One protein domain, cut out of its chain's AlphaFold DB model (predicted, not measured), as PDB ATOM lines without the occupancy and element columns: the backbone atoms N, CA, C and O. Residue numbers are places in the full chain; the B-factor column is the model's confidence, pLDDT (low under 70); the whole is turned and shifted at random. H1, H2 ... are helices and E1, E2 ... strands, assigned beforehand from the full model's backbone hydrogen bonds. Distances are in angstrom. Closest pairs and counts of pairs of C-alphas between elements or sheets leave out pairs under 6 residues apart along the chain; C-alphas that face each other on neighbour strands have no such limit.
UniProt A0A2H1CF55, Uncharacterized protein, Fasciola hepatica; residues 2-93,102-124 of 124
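This is residues 2 to 93 and 102 to 124 of the 124 residues of an uncharacterized protein of Fasciola hepatica (UniProt A0A2H1CF55). What is the main picture? A long two-stranded hairpin, E1 and E2, makes a narrow wall with two helices over one of its faces, H1 mostly by E1 and H2 slanting across E2, while the other face is bare of helices. Beyond a cut, a long tail without named elements swings far out, where residues 102 to 110 stick out, and turns back toward H1. What is it made of? The printed part has 115 residues with H1, H2, E1 and E2 in that order, an antiparallel sheet of order E1 - E2 and a mixed class, with under half of the residues, 48, in named elements. How large is it? It is loose, with a radius of gyration of the C-alphas of 17.6 A and spans of 50 by 42 by 23 A.

Where are the helices? H1 is residues 13 to 26, 20.2 A from first to last C-alpha, beginning with C-alpha 13 at (353.054, 224.462, 339.902). H2 is residues 34 to 47, 20.3 A long. Where are the strands? E1 is residues 59 to 68, 29.4 A long. E2 is residues 81 to 90, 28.1 A long, ending with C-alpha 90 at (369.749, 221.044, 335.720).

How are the strands paired? E1 and E2 form an antiparallel hairpin, with 162 degrees between their directions. N 63 and O 86 are 2.8 A apart and N 84 and O 65 are 3.0 A apart, both within hydrogen-bond range. Where do the helices stand to the strands? The closest C-alphas of H1 and E1, those of Ala 24 and Phe 66, are 7.4 A apart, while H1 and E2 are apart. The closest C-alphas of H2 and E2, those of Ile 41 and Val 85, are 7.4 A apart, and H2 and E1 are near each other, with 7 pairs of C-alphas within 10 A. How do the helices meet? H1 touches H2 with residues 13 to 18 alone, and H2 touches H1 with residues 34 to 38 alone; their closest C-alphas, those of Ile 17 and Ala 34, are 6.2 A apart. They run opposite ways at a steep tilt of 55 degrees. In H1 and H2 every O i to N i+4 pair is within hydrogen-bond range.

How far does it reach? The two C-alphas farthest apart, those of Asp 5 and Gly 74, are 52.4 A apart. Where is the cut, and which links are long? Residues 94 to 101 are not printed, and C-alphas 93 and 102 are 15.9 A apart across the cut. The links H2 to E1 and E1 to E2 are long. Where is confidence low? The mean pLDDT of the printed part is 95.4, and residue 124, the chain's last, is the one printed residue under 70.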
ATOM      1  N   ARG A   2     361.318 214.025 334.515       87.69
ATOM      2  CA  ARG A   2     360.880 212.794 333.852       87.69
ATOM      3  C   ARG A   2     360.965 211.654 334.866       87.69
ATOM      4  O   ARG A   2     362.017 211.441 335.452       87.69
ATOM      5  N   GLY A   3     359.842 210.995 335.141       86.19
ATOM      6  CA  GLY A   3     359.827 209.822 336.015       86.19
ATOM      7  C   GLY A   3     360.465 208.605 335.339       86.19
ATOM      8  O   GLY A   3     360.648 208.595 334.122       86.19
ATOM      9  N   ARG A   4     360.740 207.551 336.119       86.94
ATOM     10  CA  ARG A   4     361.215 206.249 335.599       86.94
ATOM     11  C   ARG A   4     360.235 205.600 334.612       86.94
ATOM     12  O   ARG A   4     360.633 204.800 333.782       86.94
ATOM     13  N   ASP A   5     358.968 205.991 334.682       89.69
ATOM     14  CA  ASP A   5     357.895 205.623 333.755       89.69
ATOM     15  C   ASP A   5     357.872 206.463 332.461       89.69
ATOM     16  O   ASP A   5     356.956 206.344 331.653       89.69
ATOM     17  N   GLY A   6     358.840 207.364 332.270       85.25
ATOM     18  CA  GLY A   6     358.904 208.264 331.118       85.25
ATOM     19  C   GLY A   6     357.898 209.421 331.160       85.25
ATOM     20  O   GLY A   6     357.883 210.251 330.244       85.25
ATOM     21  N   ILE A   7     357.084 209.525 332.217       89.69
ATOM     22  CA  ILE A   7     356.049 210.554 332.345       89.69
ATOM     23  C   ILE A   7     356.658 211.839 332.915       89.69
ATOM     24  O   ILE A   7     357.327 211.841 333.953       89.69
ATOM     25  N   CYS A   8     356.399 212.962 332.240       91.25
ATOM     26  CA  CYS A   8     356.772 214.286 332.730       91.25
ATOM     27  C   CYS A   8     355.811 214.741 333.834       91.25
ATOM     28  O   CYS A   8     354.594 214.657 333.680       91.25
ATOM     29  N   ARG A   9     356.362 215.259 334.934       93.81
ATOM     30  CA  ARG A   9     355.595 215.805 336.058       93.81
ATOM     31  C   ARG A   9     356.115 217.172 336.479       93.81
ATOM     32  O   ARG A   9     357.329 217.409 336.503       93.81
ATOM     33  N   LEU A  10     355.174 218.027 336.868       96.19
ATOM     34  CA  LEU A  10     355.410 219.283 337.574       96.19
ATOM     35  C   LEU A  10     355.122 219.085 339.061       96.19
ATOM     36  O   LEU A  10     354.193 218.367 339.424       96.19
ATOM     37  N   PHE A  11     355.900 219.738 339.916       96.62
ATOM     38  CA  PHE A  11     355.705 219.684 341.361       96.62
ATOM     39  C   PHE A  11     355.072 220.987 341.851       96.62
ATOM     40  O   PHE A  11     355.692 222.043 341.754       96.62
ATOM     41  N   ARG A  12     353.830 220.903 342.348       97.62
ATOM     42  CA  ARG A  12     353.046 222.026 342.907       97.62
ATOM     43  C   ARG A  12     353.108 223.329 342.081       97.62
ATOM     44  O   ARG A  12     353.379 224.397 342.643       97.62
ATOM     45  N   PRO A  13     352.905 223.279 340.749       97.81
ATOM     46  CA  PRO A  13     353.054 224.462 339.902       97.81
ATOM     47  C   PRO A  13     352.050 225.574 340.258       97.81
ATOM     48  O   PRO A  13     352.372 226.754 340.137       97.81
ATOM     49  N   ASP A  14     350.884 225.204 340.793       97.44
ATOM     50  CA  ASP A  14     349.867 226.103 341.344       97.44
ATOM     51  C   ASP A  14     350.445 227.048 342.411       97.44
ATOM     52  O   ASP A  14     350.239 228.259 342.349       97.44
ATOM     53  N   LYS A  15     351.263 226.529 343.338       98.31
ATOM     54  CA  LYS A  15     351.884 227.340 344.398       98.31
ATOM     55  C   LYS A  15     352.955 228.279 343.879       98.31
ATOM     56  O   LYS A  15     353.141 229.366 344.430       98.31
ATOM     57  N   HIS A  16     353.659 227.889 342.822       97.88
ATOM     58  CA  HIS A  16     354.640 228.758 342.182       97.88
ATOM     59  C   HIS A  16     353.968 229.947 341.489       97.88
ATOM     60  O   HIS A  16     354.437 231.074 341.653       97.88
ATOM     61  N   ILE A  17     352.852 229.713 340.796       98.19
ATOM     62  CA  ILE A  17     352.066 230.761 340.132       98.19
ATOM     63  C   ILE A  17     351.374 231.664 341.158       98.19
ATOM     64  O   ILE A  17     351.434 232.885 341.032       98.19
ATOM     65  N   GLU A  18     350.799 231.096 342.223       98.19
ATOM     66  CA  GLU A  18     350.226 231.865 343.337       98.19
ATOM     67  C   GLU A  18     351.275 232.812 343.948       98.19
ATOM     68  O   GLU A  18     351.018 233.997 344.172       98.19
ATOM     69  N   ARG A  19     352.500 232.314 344.164       98.31
ATOM     70  CA  ARG A  19     353.615 233.119 344.678       98.31
ATOM     71  C   ARG A  19     354.085 234.187 343.685       98.31
ATOM     72  O   ARG A  19     354.460 235.278 344.120       98.31
ATOM     73  N   LEU A  20     354.077 233.896 342.382       98.38
ATOM     74  CA  LEU A  20     354.402 234.874 341.340       98.38
ATOM     75  C   LEU A  20     353.387 236.019 341.340       98.38
ATOM     76  O   LEU A  20     353.801 237.169 341.423       98.38
ATOM     77  N   ARG A  21     352.081 235.717 341.361       98.19
ATOM     78  CA  ARG A  21     351.012 236.730 341.429       98.19
ATOM     79  C   ARG A  21     351.118 237.602 342.679       98.19
ATOM     80  O   ARG A  21     351.067 238.821 342.578       98.19
ATOM     81  N   LYS A  22     351.375 237.001 343.849       98.19
ATOM     82  CA  LYS A  22     351.638 237.752 345.096       98.19
ATOM     83  C   LYS A  22     352.836 238.702 344.970       98.19
ATOM     84  O   LYS A  22     352.785 239.817 345.476       98.19
ATOM     85  N   SER A  23     353.905 238.266 344.303       98.31
ATOM     86  CA  SER A  23     355.104 239.088 344.077       98.31
ATOM     87  C   SER A  23     354.847 240.207 343.059       98.31
ATOM     88  O   SER A  23     355.289 241.330 343.274       98.31
ATOM     89  N   ALA A  24     354.084 239.924 342.001       97.69
ATOM     90  CA  ALA A  24     353.682 240.890 340.982       97.69
ATOM     91  C   ALA A  24     352.802 242.005 341.569       97.69
ATOM     92  O   ALA A  24     353.097 243.182 341.378       97.69
ATOM     93  N   ALA A  25     351.805 241.640 342.381       97.50
ATOM     94  CA  ALA A  25     350.940 242.598 343.067       97.50
ATOM     95  C   ALA A  25     351.727 243.534 344.002       97.50
ATOM     96  O   ALA A  25     351.434 244.725 344.071       97.50
ATOM     97  N   ARG A  26     352.765 243.027 344.687       97.19
ATOM     98  CA  ARG A  26     353.645 243.853 345.534       97.19
ATOM     99  C   ARG A  26     354.417 244.915 344.741       97.19
ATOM    100  O   ARG A  26     354.772 245.933 345.325       97.19
ATOM    101  N   LEU A  27     354.672 244.669 343.457       96.38
ATOM    102  CA  LEU A  27     355.355 245.580 342.534       96.38
ATOM    103  C   LEU A  27     354.393 246.385 341.644       96.38
ATOM    104  O   LEU A  27     354.854 247.041 340.717       96.38
ATOM    105  N   CYS A  28     353.079 246.314 341.878       96.69
ATOM    106  CA  CYS A  28     352.068 246.950 341.024       96.69
ATOM    107  C   CYS A  28     352.127 246.510 339.545       96.69
ATOM    108  O   CYS A  28     351.670 247.236 338.666       96.69
ATOM    109  N   LEU A  29     352.665 245.316 339.263       97.50
ATOM    110  CA  LEU A  29     352.616 244.715 337.928       97.50
ATOM    111  C   LEU A  29     351.182 244.251 337.602       97.50
ATOM    112  O   LEU A  29     350.432 243.910 338.524       97.50
ATOM    113  N   PRO A  30     350.798 244.186 336.312       96.56
ATOM    114  CA  PRO A  30     349.461 243.752 335.926       96.56
ATOM    115  C   PRO A  30     349.194 242.302 336.342       96.56
ATOM    116  O   PRO A  30     350.078 241.448 336.293       96.56
ATOM    117  N   ASP A  31     347.962 242.014 336.756       96.81
ATOM    118  CA  ASP A  31     347.557 240.653 337.106       96.81
ATOM    119  C   ASP A  31     347.312 239.799 335.849       96.81
ATOM    120  O   ASP A  31     347.160 240.306 334.737       96.81
ATOM    121  N   PHE A  32     347.271 238.481 336.024       97.06
ATOM    122  CA  PHE A  32     347.057 237.520 334.947       97.06
ATOM    123  C   PHE A  32     346.313 236.278 335.449       97.06
ATOM    124  O   PHE A  32     346.293 235.964 336.644       97.06
ATOM    125  N   SER A  33     345.719 235.524 334.520       98.00
ATOM    126  CA  SER A  33     345.057 234.267 334.864       98.00
ATOM    127  C   SER A  33     346.075 233.184 335.229       98.00
ATOM    128  O   SER A  33     346.965 232.837 334.449       98.00
ATOM    129  N   ALA A  34     345.923 232.621 336.430       97.38
ATOM    130  CA  ALA A  34     346.797 231.562 336.917       97.38
ATOM    131  C   ALA A  34     346.652 230.258 336.115       97.38
ATOM    132  O   ALA A  34     347.646 229.557 335.931       97.38
ATOM    133  N   SER A  35     345.440 229.934 335.644       98.00
ATOM    134  CA  SER A  35     345.197 228.745 334.819       98.00
ATOM    135  C   SER A  35     345.849 228.885 333.449       98.00
ATOM    136  O   SER A  35     346.553 227.977 333.023       98.00
ATOM    137  N   GLU A  36     345.696 230.046 332.811       98.38
ATOM    138  CA  GLU A  36     346.241 230.285 331.472       98.38
ATOM    139  C   GLU A  36     347.768 230.240 331.482       98.38
ATOM    140  O   GLU A  36     348.369 229.534 330.677       98.38
ATOM    141  N   LEU A  37     348.416 230.896 332.457       98.38
ATOM    142  CA  LEU A  37     349.873 230.820 332.575       98.38
ATOM    143  C   LEU A  37     350.348 229.376 332.799       98.38
ATOM    144  O   LEU A  37     351.377 228.969 332.254       98.38
ATOM    145  N   LEU A  38     349.615 228.595 333.599       98.25
ATOM    146  CA  LEU A  38     349.951 227.195 333.828       98.25
ATOM    147  C   LEU A  38     349.869 226.376 332.536       98.25
ATOM    148  O   LEU A  38     350.762 225.566 332.286       98.25
ATOM    149  N   GLU A  39     348.836 226.585 331.722       98.44
ATOM    150  CA  GLU A  39     348.714 225.900 330.436       98.44
ATOM    151  C   GLU A  39     349.791 226.346 329.443       98.44
ATOM    152  O   GLU A  39     350.443 225.483 328.858       98.44
ATOM    153  N   CYS A  40     350.111 227.641 329.347       98.44
ATOM    154  CA  CYS A  40     351.236 228.115 328.530       98.44
ATOM    155  C   CYS A  40     352.566 227.454 328.931       98.44
ATOM    156  O   CYS A  40     353.330 227.015 328.071       98.44
ATOM    157  N   ILE A  41     352.844 227.338 330.237       98.25
ATOM    158  CA  ILE A  41     354.046 226.657 330.742       98.25
ATOM    159  C   ILE A  41     354.031 225.171 330.367       98.25
ATOM    160  O   ILE A  41     355.064 224.627 329.975       98.25
ATOM    161  N   LYS A  42     352.884 224.495 330.491       97.75
ATOM    162  CA  LYS A  42     352.762 223.086 330.102       97.75
ATOM    163  C   LYS A  42     353.004 222.905 328.607       97.75
ATOM    164  O   LYS A  42     353.742 221.990 328.256       97.75
ATOM    165  N   GLU A  43     352.448 223.761 327.750       98.25
ATOM    166  CA  GLU A  43     352.691 223.700 326.303       98.25
ATOM    167  C   GLU A  43     354.165 223.922 325.963       98.25
ATOM    168  O   GLU A  43     354.746 223.117 325.237       98.25
ATOM    169  N   LEU A  44     354.810 224.920 326.572       98.25
ATOM    170  CA  LEU A  44     356.244 225.156 326.395       98.25
ATOM    171  C   LEU A  44     357.072 223.908 326.759       98.25
ATOM    172  O   LEU A  44     357.950 223.491 326.011       98.25
ATOM    173  N   ILE A  45     356.749 223.252 327.876       97.12
ATOM    174  CA  ILE A  45     357.434 222.022 328.306       97.12
ATOM    175  C   ILE A  45     357.126 220.835 327.384       97.12
ATOM    176  O   ILE A  45     357.967 219.948 327.239       97.12
ATOM    177  N   ARG A  46     355.930 220.770 326.781       96.06
ATOM    178  CA  ARG A  46     355.599 219.729 325.794       96.06
ATOM    179  C   ARG A  46     356.430 219.899 324.525       96.06
ATOM    180  O   ARG A  46     356.933 218.892 324.030       96.06
ATOM    181  N   LEU A  47     356.601 221.135 324.052       97.38
ATOM    182  CA  LEU A  47     357.449 221.461 322.903       97.38
ATOM    183  C   LEU A  47     358.916 221.098 323.181       97.38
ATOM    184  O   LEU A  47     359.522 220.359 322.413       97.38
ATOM    185  N   ASP A  48     359.435 221.489 324.346       96.44
ATOM    186  CA  ASP A  48     360.833 221.261 324.736       96.44
ATOM    187  C   ASP A  48     361.046 219.963 325.537       96.44
ATOM    188  O   ASP A  48     362.006 219.815 326.299       96.44
ATOM    189  N   LYS A  49     360.167 218.966 325.375       93.25
ATOM    190  CA  LYS A  49     360.199 217.723 326.168       93.25
ATOM    191  C   LYS A  49     361.517 216.943 326.024       93.25
ATOM    192  O   LYS A  49     361.884 216.190 326.936       93.25
ATOM    193  N   SER A  50     362.205 217.084 324.890       93.69
ATOM    194  CA  SER A  50     363.516 216.474 324.623       93.69
ATOM    195  C   SER A  50     364.623 217.014 325.532       93.69
ATOM    196  O   SER A  50     365.555 216.278 325.833       93.69
ATOM    197  N   TRP A  51     364.488 218.244 326.034       95.50
ATOM    198  CA  TRP A  51     365.447 218.871 326.946       95.50
ATOM    199  C   TRP A  51     365.320 218.395 328.392       95.50
ATOM    200  O   TRP A  51     366.164 218.728 329.220       95.50
ATOM    201  N   ILE A  52     364.267 217.643 328.733       94.38
ATOM    202  CA  ILE A  52     364.077 217.124 330.091       94.38
ATOM    203  C   ILE A  52     365.056 215.964 330.319       94.38
ATOM    204  O   ILE A  52     364.851 214.909 329.706       94.38
ATOM    205  N   PRO A  53     366.040 216.102 331.233       93.00
ATOM    206  CA  PRO A  53     367.002 215.040 331.507       93.00
ATOM    207  C   PRO A  53     366.317 213.754 331.977       93.00
ATOM    208  O   PRO A  53     365.284 213.799 332.657       93.00
ATOM    209  N   SER A  54     366.900 212.613 331.612       90.25
ATOM    210  CA  SER A  54     366.465 211.278 332.040       90.25
ATOM    211  C   SER A  54     367.198 210.762 333.275       90.25
ATOM    212  O   SER A  54     366.700 209.837 333.913       90.25
ATOM    213  N   ASP A  55     368.358 211.335 333.592       89.50
ATOM    214  CA  ASP A  55     369.190 210.881 334.703       89.50
ATOM    215  C   ASP A  55     368.518 211.147 336.054       89.50
ATOM    216  O   ASP A  55     367.798 212.134 336.244       89.50
ATOM    217  N   GLU A  56     368.762 210.256 337.010       87.12
ATOM    218  CA  GLU A  56     368.206 210.378 338.351       87.12
ATOM    219  C   GLU A  56     368.740 211.630 339.062       87.12
ATOM    220  O   GLU A  56     369.915 211.977 338.976       87.12
ATOM    221  N   GLY A  57     367.852 212.348 339.753       87.50
ATOM    222  CA  GLY A  57     368.191 213.603 340.427       87.50
ATOM    223  C   GLY A  57     368.303 214.820 339.502       87.50
ATOM    224  O   GLY A  57     368.331 215.947 339.998       87.50
ATOM    225  N   CYS A  58     368.291 214.633 338.181       92.88
ATOM    226  CA  CYS A  58     368.265 215.722 337.211       92.88
ATOM    227  C   CYS A  58     366.828 216.192 336.933       92.88
ATOM    228  O   CYS A  58     365.838 215.472 337.105       92.88
ATOM    229  N   SER A  59     366.674 217.441 336.498       95.50
ATOM    230  CA  SER A  59     365.356 217.987 336.169       95.50
ATOM    231  C   SER A  59     365.424 219.091 335.120       95.50
ATOM    232  O   SER A  59     366.493 219.566 334.760       95.50
ATOM    233  N   LEU A  60     364.260 219.489 334.605       96.94
ATOM    234  CA  LEU A  60     364.127 220.700 333.805       96.94
ATOM    235  C   LEU A  60     363.623 221.813 334.721       96.94
ATOM    236  O   LEU A  60     362.508 221.735 335.246       96.94
ATOM    237  N   TYR A  61     364.456 222.820 334.930       97.56
ATOM    238  CA  TYR A  61     364.131 223.989 335.720       97.56
ATOM    239  C   TYR A  61     363.296 224.973 334.899       97.56
ATOM    240  O   TYR A  61     363.680 225.365 333.800       97.56
ATOM    241  N   VAL A  62     362.149 225.375 335.451       98.12
ATOM    242  CA  VAL A  62     361.212 226.319 334.832       98.12
ATOM    243  C   VAL A  62     361.329 227.656 335.551       98.12
ATOM    244  O   VAL A  62     361.100 227.739 336.763       98.12
ATOM    245  N   ARG A  63     361.666 228.716 334.816       98.12
ATOM    246  CA  ARG A  63     361.845 230.065 335.354       98.12
ATOM    247  C   ARG A  63     360.882 231.043 334.679       98.12
ATOM    248  O   ARG A  63     361.245 231.635 333.670       98.12
ATOM    249  N   PRO A  64     359.684 231.259 335.244       98.06
ATOM    250  CA  PRO A  64     358.870 232.420 334.917       98.06
ATOM    251  C   PRO A  64     359.524 233.699 335.458       98.06
ATOM    252  O   PRO A  64     359.994 233.715 336.602       98.06
ATOM    253  N   LEU A  65     359.534 234.756 334.653       97.69
ATOM    254  CA  LEU A  65     359.946 236.108 335.017       97.69
ATOM    255  C   LEU A  65     358.857 237.101 334.614       97.69
ATOM    256  O   LEU A  65     358.142 236.885 333.637       97.69
ATOM    257  N   PHE A  66     358.757 238.194 335.367       98.06
ATOM    258  CA  PHE A  66     357.815 239.269 335.099       98.06
ATOM    259  C   PHE A  66     358.460 240.605 335.457       98.06
ATOM    260  O   PHE A  66     358.930 240.768 336.585       98.06
ATOM    261  N   ALA A  67     358.525 241.527 334.499       97.25
ATOM    262  CA  ALA A  67     359.203 242.807 334.661       97.25
ATOM    263  C   ALA A  67     358.426 243.946 333.997       97.25
ATOM    264  O   ALA A  67     357.856 243.754 332.923       97.25
ATOM    265  N   GLY A  68     358.447 245.128 334.616       96.88
ATOM    266  CA  GLY A  68     358.078 246.381 333.957       96.88
ATOM    267  C   GLY A  68     359.153 246.772 332.941       96.88
ATOM    268  O   GLY A  68     360.339 246.563 333.189       96.88
ATOM    269  N   ILE A  69     358.741 247.288 331.786       96.62
ATOM    270  CA  ILE A  69     359.613 247.625 330.647       96.62
ATOM    271  C   ILE A  69     359.261 248.996 330.061       96.62
ATOM    272  O   ILE A  69     359.292 249.205 328.845       96.62
ATOM    273  N   ASP A  70     358.857 249.924 330.921       95.06
ATOM    274  CA  ASP A  70     358.560 251.287 330.506       95.06
ATOM    275  C   ASP A  70     359.795 251.977 329.912       95.06
ATOM    276  O   ASP A  70     360.911 251.793 330.396       95.06
ATOM    277  N   PRO A  71     359.615 252.805 328.868       94.56
ATOM    278  CA  PRO A  71     360.710 253.548 328.248       94.56
ATOM    279  C   PRO A  71     361.103 254.799 329.055       94.56
ATOM    280  O   PRO A  71     361.793 255.675 328.536       94.56
ATOM    281  N   THR A  72     360.622 254.931 330.291       92.69
ATOM    282  CA  THR A  72     360.822 256.094 331.157       92.69
ATOM    283  C   THR A  72     361.661 255.715 332.376       92.69
ATOM    284  O   THR A  72     361.694 254.566 332.804       92.69
ATOM    285  N   ILE A  73     362.363 256.701 332.939       92.69
ATOM    286  CA  ILE A  73     363.203 256.533 334.143       92.69
ATOM    287  C   ILE A  73     362.421 256.917 335.417       92.69
ATOM    288  O   ILE A  73     362.889 256.719 336.536       92.69
ATOM    289  N   GLY A  74     361.223 257.493 335.258       93.19
ATOM    290  CA  GLY A  74     360.374 257.906 336.373       93.19
ATOM    291  C   GLY A  74     359.973 256.724 337.254       93.19
ATOM    292  O   GLY A  74     359.701 255.633 336.757       93.19
ATOM    293  N   VAL A  75     359.926 256.952 338.566       94.56
ATOM    294  CA  VAL A  75     359.457 255.952 339.531       94.56
ATOM    295  C   VAL A  75     357.939 256.057 339.629       94.56
ATOM    296  O   VAL A  75     357.420 256.888 340.369       94.56
ATOM    297  N   ASP A  76     357.248 255.233 338.850       94.44
ATOM    298  CA  ASP A  76     355.788 255.162 338.798       94.44
ATOM    299  C   ASP A  76     355.329 253.716 338.518       94.44
ATOM    300  O   ASP A  76     356.148 252.824 338.272       94.44
ATOM    301  N   ILE A  77     354.021 253.468 338.570       94.75
ATOM    302  CA  ILE A  77     353.416 252.197 338.166       94.75
ATOM    303  C   ILE A  77     353.713 251.955 336.685       94.75
ATOM    304  O   ILE A  77     353.527 252.836 335.845       94.75
ATOM    305  N   CYS A  78     354.141 250.735 336.357       93.69
ATOM    306  CA  CYS A  78     354.495 250.402 334.988       93.69
ATOM    307  C   CYS A  78     353.277 250.458 334.049       93.69
ATOM    308  O   CYS A  78     352.226 249.883 334.349       93.69
ATOM    309  N   SER A  79     353.428 251.072 332.875       93.50
ATOM    310  CA  SER A  79     352.409 251.028 331.814       93.50
ATOM    311  C   SER A  79     352.627 249.847 330.867       93.50
ATOM    312  O   SER A  79     351.695 249.393 330.198       93.50
ATOM    313  N   LYS A  80     353.858 249.317 330.820       96.19
ATOM    314  CA  LYS A  80     354.236 248.162 330.001       96.19
ATOM    315  C   LYS A  80     354.984 247.142 330.839       96.19
ATOM    316  O   LYS A  80     355.923 247.477 331.553       96.19
ATOM    317  N   ALA A  81     354.617 245.877 330.689       97.38
ATOM    318  CA  ALA A  81     355.291 244.776 331.354       97.38
ATOM    319  C   ALA A  81     355.466 243.588 330.405       97.38
ATOM    320  O   ALA A  81     354.688 243.401 329.469       97.38
ATOM    321  N   ILE A  82     356.489 242.776 330.661       97.94
ATOM    322  CA  ILE A  82     356.767 241.537 329.939       97.94
ATOM    323  C   ILE A  82     356.794 240.367 330.914       97.94
ATOM    324  O   ILE A  82     357.536 240.375 331.898       97.94
ATOM    325  N   LEU A  83     355.994 239.345 330.618       98.44
ATOM    326  CA  LEU A  83     356.025 238.057 331.296       98.44
ATOM    327  C   LEU A  83     356.562 237.008 330.325       98.44
ATOM    328  O   LEU A  83     356.043 236.854 329.224       98.44
ATOM    329  N   PHE A  84     357.606 236.292 330.730       98.06
ATOM    330  CA  PHE A  84     358.245 235.272 329.900       98.06
ATOM    331  C   PHE A  84     358.749 234.105 330.750       98.06
ATOM    332  O   PHE A  84     358.894 234.217 331.968       98.06
ATOM    333  N   VAL A  85     358.989 232.958 330.115       98.56
ATOM    334  CA  VAL A  85     359.402 231.725 330.794       98.56
ATOM    335  C   VAL A  85     360.626 231.154 330.096       98.56
ATOM    336  O   VAL A  85     360.625 230.987 328.882       98.56
ATOM    337  N   ILE A  86     361.659 230.838 330.874       98.06
ATOM    338  CA  ILE A  86     362.876 230.174 330.398       98.06
ATOM    339  C   ILE A  86     362.932 228.761 330.981       98.06
ATOM    340  O   ILE A  86     362.608 228.548 332.154       98.06
ATOM    341  N   LEU A  87     363.368 227.805 330.162       98.31
ATOM    342  CA  LEU A  87     363.633 226.426 330.554       98.31
ATOM    343  C   LEU A  87     365.143 226.174 330.588       98.31
ATOM    344  O   LEU A  87     365.877 226.660 329.733       98.31
ATOM    345  N   SER A  88     365.619 225.424 331.581       97.75
ATOM    346  CA  SER A  88     367.038 225.077 331.699       97.75
ATOM    347  C   SER A  88     367.205 223.676 332.293       97.75
ATOM    348  O   SER A  88     366.655 223.415 333.366       97.75
ATOM    349  N   PRO A  89     367.910 222.741 331.628       96.81
ATOM    350  CA  PRO A  89     368.222 221.447 332.223       96.81
ATOM    351  C   PRO A  89     369.196 221.641 333.389       96.81
ATOM    352  O   PRO A  89     370.173 222.377 333.282       96.81
ATOM    353  N   VAL A  90     368.925 220.978 334.511       95.75
ATOM    354  CA  VAL A  90     369.749 221.044 335.720       95.75
ATOM    355  C   VAL A  90     370.128 219.643 336.184       95.75
ATOM    356  O   VAL A  90     369.299 218.727 336.181       95.75
ATOM    357  N   GLY A  91     371.393 219.493 336.571       92.56
ATOM    358  CA  GLY A  91     371.936 218.258 337.127       92.56
ATOM    359  C   GLY A  91     371.503 218.008 338.573       92.56
ATOM    360  O   GLY A  91     370.904 218.871 339.221       92.56
ATOM    361  N   ALA A  92     371.848 216.829 339.087       89.62
ATOM    362  CA  ALA A  92     371.696 216.514 340.500       89.62
ATOM    363  C   ALA A  92     372.584 217.432 341.357       89.62
ATOM    364  O   ALA A  92     373.768 217.606 341.080       89.62
ATOM    365  N   TYR A  93     372.012 218.010 342.416       84.00
ATOM    366  CA  TYR A  93     372.746 218.911 343.313       84.00
ATOM    367  C   TYR A  93     373.678 218.159 344.279       84.00
ATOM    368  O   TYR A  93     374.704 218.688 344.694       84.00
ATOM    369  N   ALA A 102     379.348 224.560 354.957       94.00
ATOM    370  CA  ALA A 102     379.717 225.521 355.991       94.00
ATOM    371  C   ALA A 102     378.882 226.802 355.828       94.00
ATOM    372  O   ALA A 102     378.723 227.305 354.715       94.00
ATOM    373  N   LEU A 103     378.350 227.329 356.933       96.75
ATOM    374  CA  LEU A 103     377.579 228.572 356.940       96.75
ATOM    375  C   LEU A 103     378.457 229.722 357.442       96.75
ATOM    376  O   LEU A 103     379.029 229.632 358.526       96.75
ATOM    377  N   TYR A 104     378.535 230.810 356.673       97.38
ATOM    378  CA  TYR A 104     379.123 232.072 357.125       97.38
ATOM    379  C   TYR A 104     378.032 232.920 357.788       97.38
ATOM    380  O   TYR A 104     377.037 233.260 357.146       97.38
ATOM    381  N   ALA A 105     378.194 233.213 359.079       98.12
ATOM    382  CA  ALA A 105     377.206 233.923 359.884       98.12
ATOM    383  C   ALA A 105     377.801 235.227 360.419       98.12
ATOM    384  O   ALA A 105     378.603 235.214 361.350       98.12
ATOM    385  N   ASP A 106     377.381 236.342 359.828       98.06
ATOM    386  CA  ASP A 106     377.853 237.678 360.169       98.06
ATOM    387  C   ASP A 106     376.645 238.611 360.371       98.06
ATOM    388  O   ASP A 106     375.883 238.844 359.426       98.06
ATOM    389  N   PRO A 107     376.427 239.127 361.596       97.81
ATOM    390  CA  PRO A 107     375.260 239.946 361.913       97.81
ATOM    391  C   PRO A 107     375.271 241.321 361.229       97.81
ATOM    392  O   PRO A 107     374.247 242.003 361.261       97.81
ATOM    393  N   GLN A 108     376.381 241.739 360.607       98.31
ATOM    394  CA  GLN A 108     376.444 242.988 359.842       98.31
ATOM    395  C   GLN A 108     375.573 242.945 358.574       98.31
ATOM    396  O   GLN A 108     375.146 243.994 358.087       98.31
ATOM    397  N   PHE A 109     375.271 241.752 358.049       97.50
ATOM    398  CA  PHE A 109     374.497 241.578 356.820       97.50
ATOM    399  C   PHE A 109     373.059 241.140 357.112       97.50
ATOM    400  O   PHE A 109     372.802 240.061 357.646       97.50
ATOM    401  N   VAL A 110     372.089 241.956 356.690       96.94
ATOM    402  CA  VAL A 110     370.657 241.694 356.899       96.94
ATOM    403  C   VAL A 110     369.972 241.395 355.569       96.94
ATOM    404  O   VAL A 110     369.846 242.260 354.709       96.94
ATOM    405  N   ARG A 111     369.461 240.168 355.411       96.62
ATOM    406  CA  ARG A 111     368.752 239.733 354.189       96.62
ATOM    407  C   ARG A 111     367.385 240.405 354.007       96.62
ATOM    408  O   ARG A 111     366.933 240.609 352.885       96.62
ATOM    409  N   SER A 112     366.660 240.640 355.101       96.94
ATOM    410  CA  SER A 112     365.284 241.152 355.075       96.94
ATOM    411  C   SER A 112     364.864 241.707 356.432       96.94
ATOM    412  O   SER A 112     365.286 241.176 357.455       96.94
ATOM    413  N   TRP A 113     363.956 242.681 356.439       97.12
ATOM    414  CA  TRP A 113     363.374 243.284 357.642       97.12
ATOM    415  C   TRP A 113     361.840 243.325 357.564       97.12
ATOM    416  O   TRP A 113     361.250 243.137 356.494       97.12
ATOM    417  N   GLN A 114     361.178 243.563 358.700       97.31
ATOM    418  CA  GLN A 114     359.720 243.713 358.760       97.31
ATOM    419  C   GLN A 114     359.262 244.923 357.932       97.31
ATOM    420  O   GLN A 114     359.864 245.988 357.997       97.31
ATOM    421  N   GLY A 115     358.218 244.753 357.119       95.00
ATOM    422  CA  GLY A 115     357.758 245.769 356.159       95.00
ATOM    423  C   GLY A 115     358.528 245.799 354.827       95.00
ATOM    424  O   GLY A 115     358.051 246.402 353.864       95.00
ATOM    425  N   GLY A 116     359.671 245.110 354.732       95.44
ATOM    426  CA  GLY A 116     360.458 244.986 353.502       95.44
ATOM    427  C   GLY A 116     359.867 244.018 352.464       95.44
ATOM    428  O   GLY A 116     358.779 243.463 352.618       95.44
ATOM    429  N   GLY A 117     360.610 243.791 351.376       96.00
ATOM    430  CA  GLY A 117     360.210 242.907 350.269       96.00
ATOM    431  C   GLY A 117     360.580 241.425 350.439       96.00
ATOM    432  O   GLY A 117     360.206 240.610 349.603       96.00
ATOM    433  N   GLY A 118     361.292 241.048 351.509       96.75
ATOM    434  CA  GLY A 118     361.954 239.737 351.632       96.75
ATOM    435  C   GLY A 118     361.045 238.503 351.742       96.75
ATOM    436  O   GLY A 118     361.558 237.382 351.721       96.75
ATOM    437  N   ALA A 119     359.729 238.698 351.869       96.69
ATOM    438  CA  ALA A 119     358.712 237.644 351.807       96.69
ATOM    439  C   ALA A 119     358.241 237.336 350.368       96.69
ATOM    440  O   ALA A 119     357.601 236.312 350.126       96.69
ATOM    441  N   PHE A 120     358.559 238.212 349.414       97.81
ATOM    442  CA  PHE A 120     358.217 238.093 347.999       97.81
ATOM    443  C   PHE A 120     359.448 237.662 347.197       97.81
ATOM    444  O   PHE A 120     360.585 237.836 347.632       97.81
ATOM    445  N   LYS A 121     359.242 237.088 346.007       97.62
ATOM    446  CA  LYS A 121     360.351 236.667 345.139       97.62
ATOM    447  C   LYS A 121     360.695 237.776 344.143       97.62
ATOM    448  O   LYS A 121     360.430 237.638 342.954       97.62
ATOM    449  N   LEU A 122     361.241 238.870 344.661       96.75
ATOM    450  CA  LEU A 122     361.661 240.036 343.881       96.75
ATOM    451  C   LEU A 122     363.147 239.923 343.528       96.75
ATOM    452  O   LEU A 122     363.879 239.184 344.191       96.75
ATOM    453  N   ALA A 123     363.583 240.629 342.484       87.19
ATOM    454  CA  ALA A 123     365.008 240.866 342.284       87.19
ATOM    455  C   ALA A 123     365.519 241.745 343.438       87.19
ATOM    456  O   ALA A 123     364.836 242.687 343.839       87.19
ATOM    457  N   SER A 124     366.671 241.382 343.995       62.59
ATOM    458  CA  SER A 124     367.329 242.042 345.126       62.59
ATOM    459  C   SER A 124     368.758 242.373 344.762       62.59
ATOM    460  O   SER A 124     369.370 241.468 344.145       62.59
TER     461      SER A 124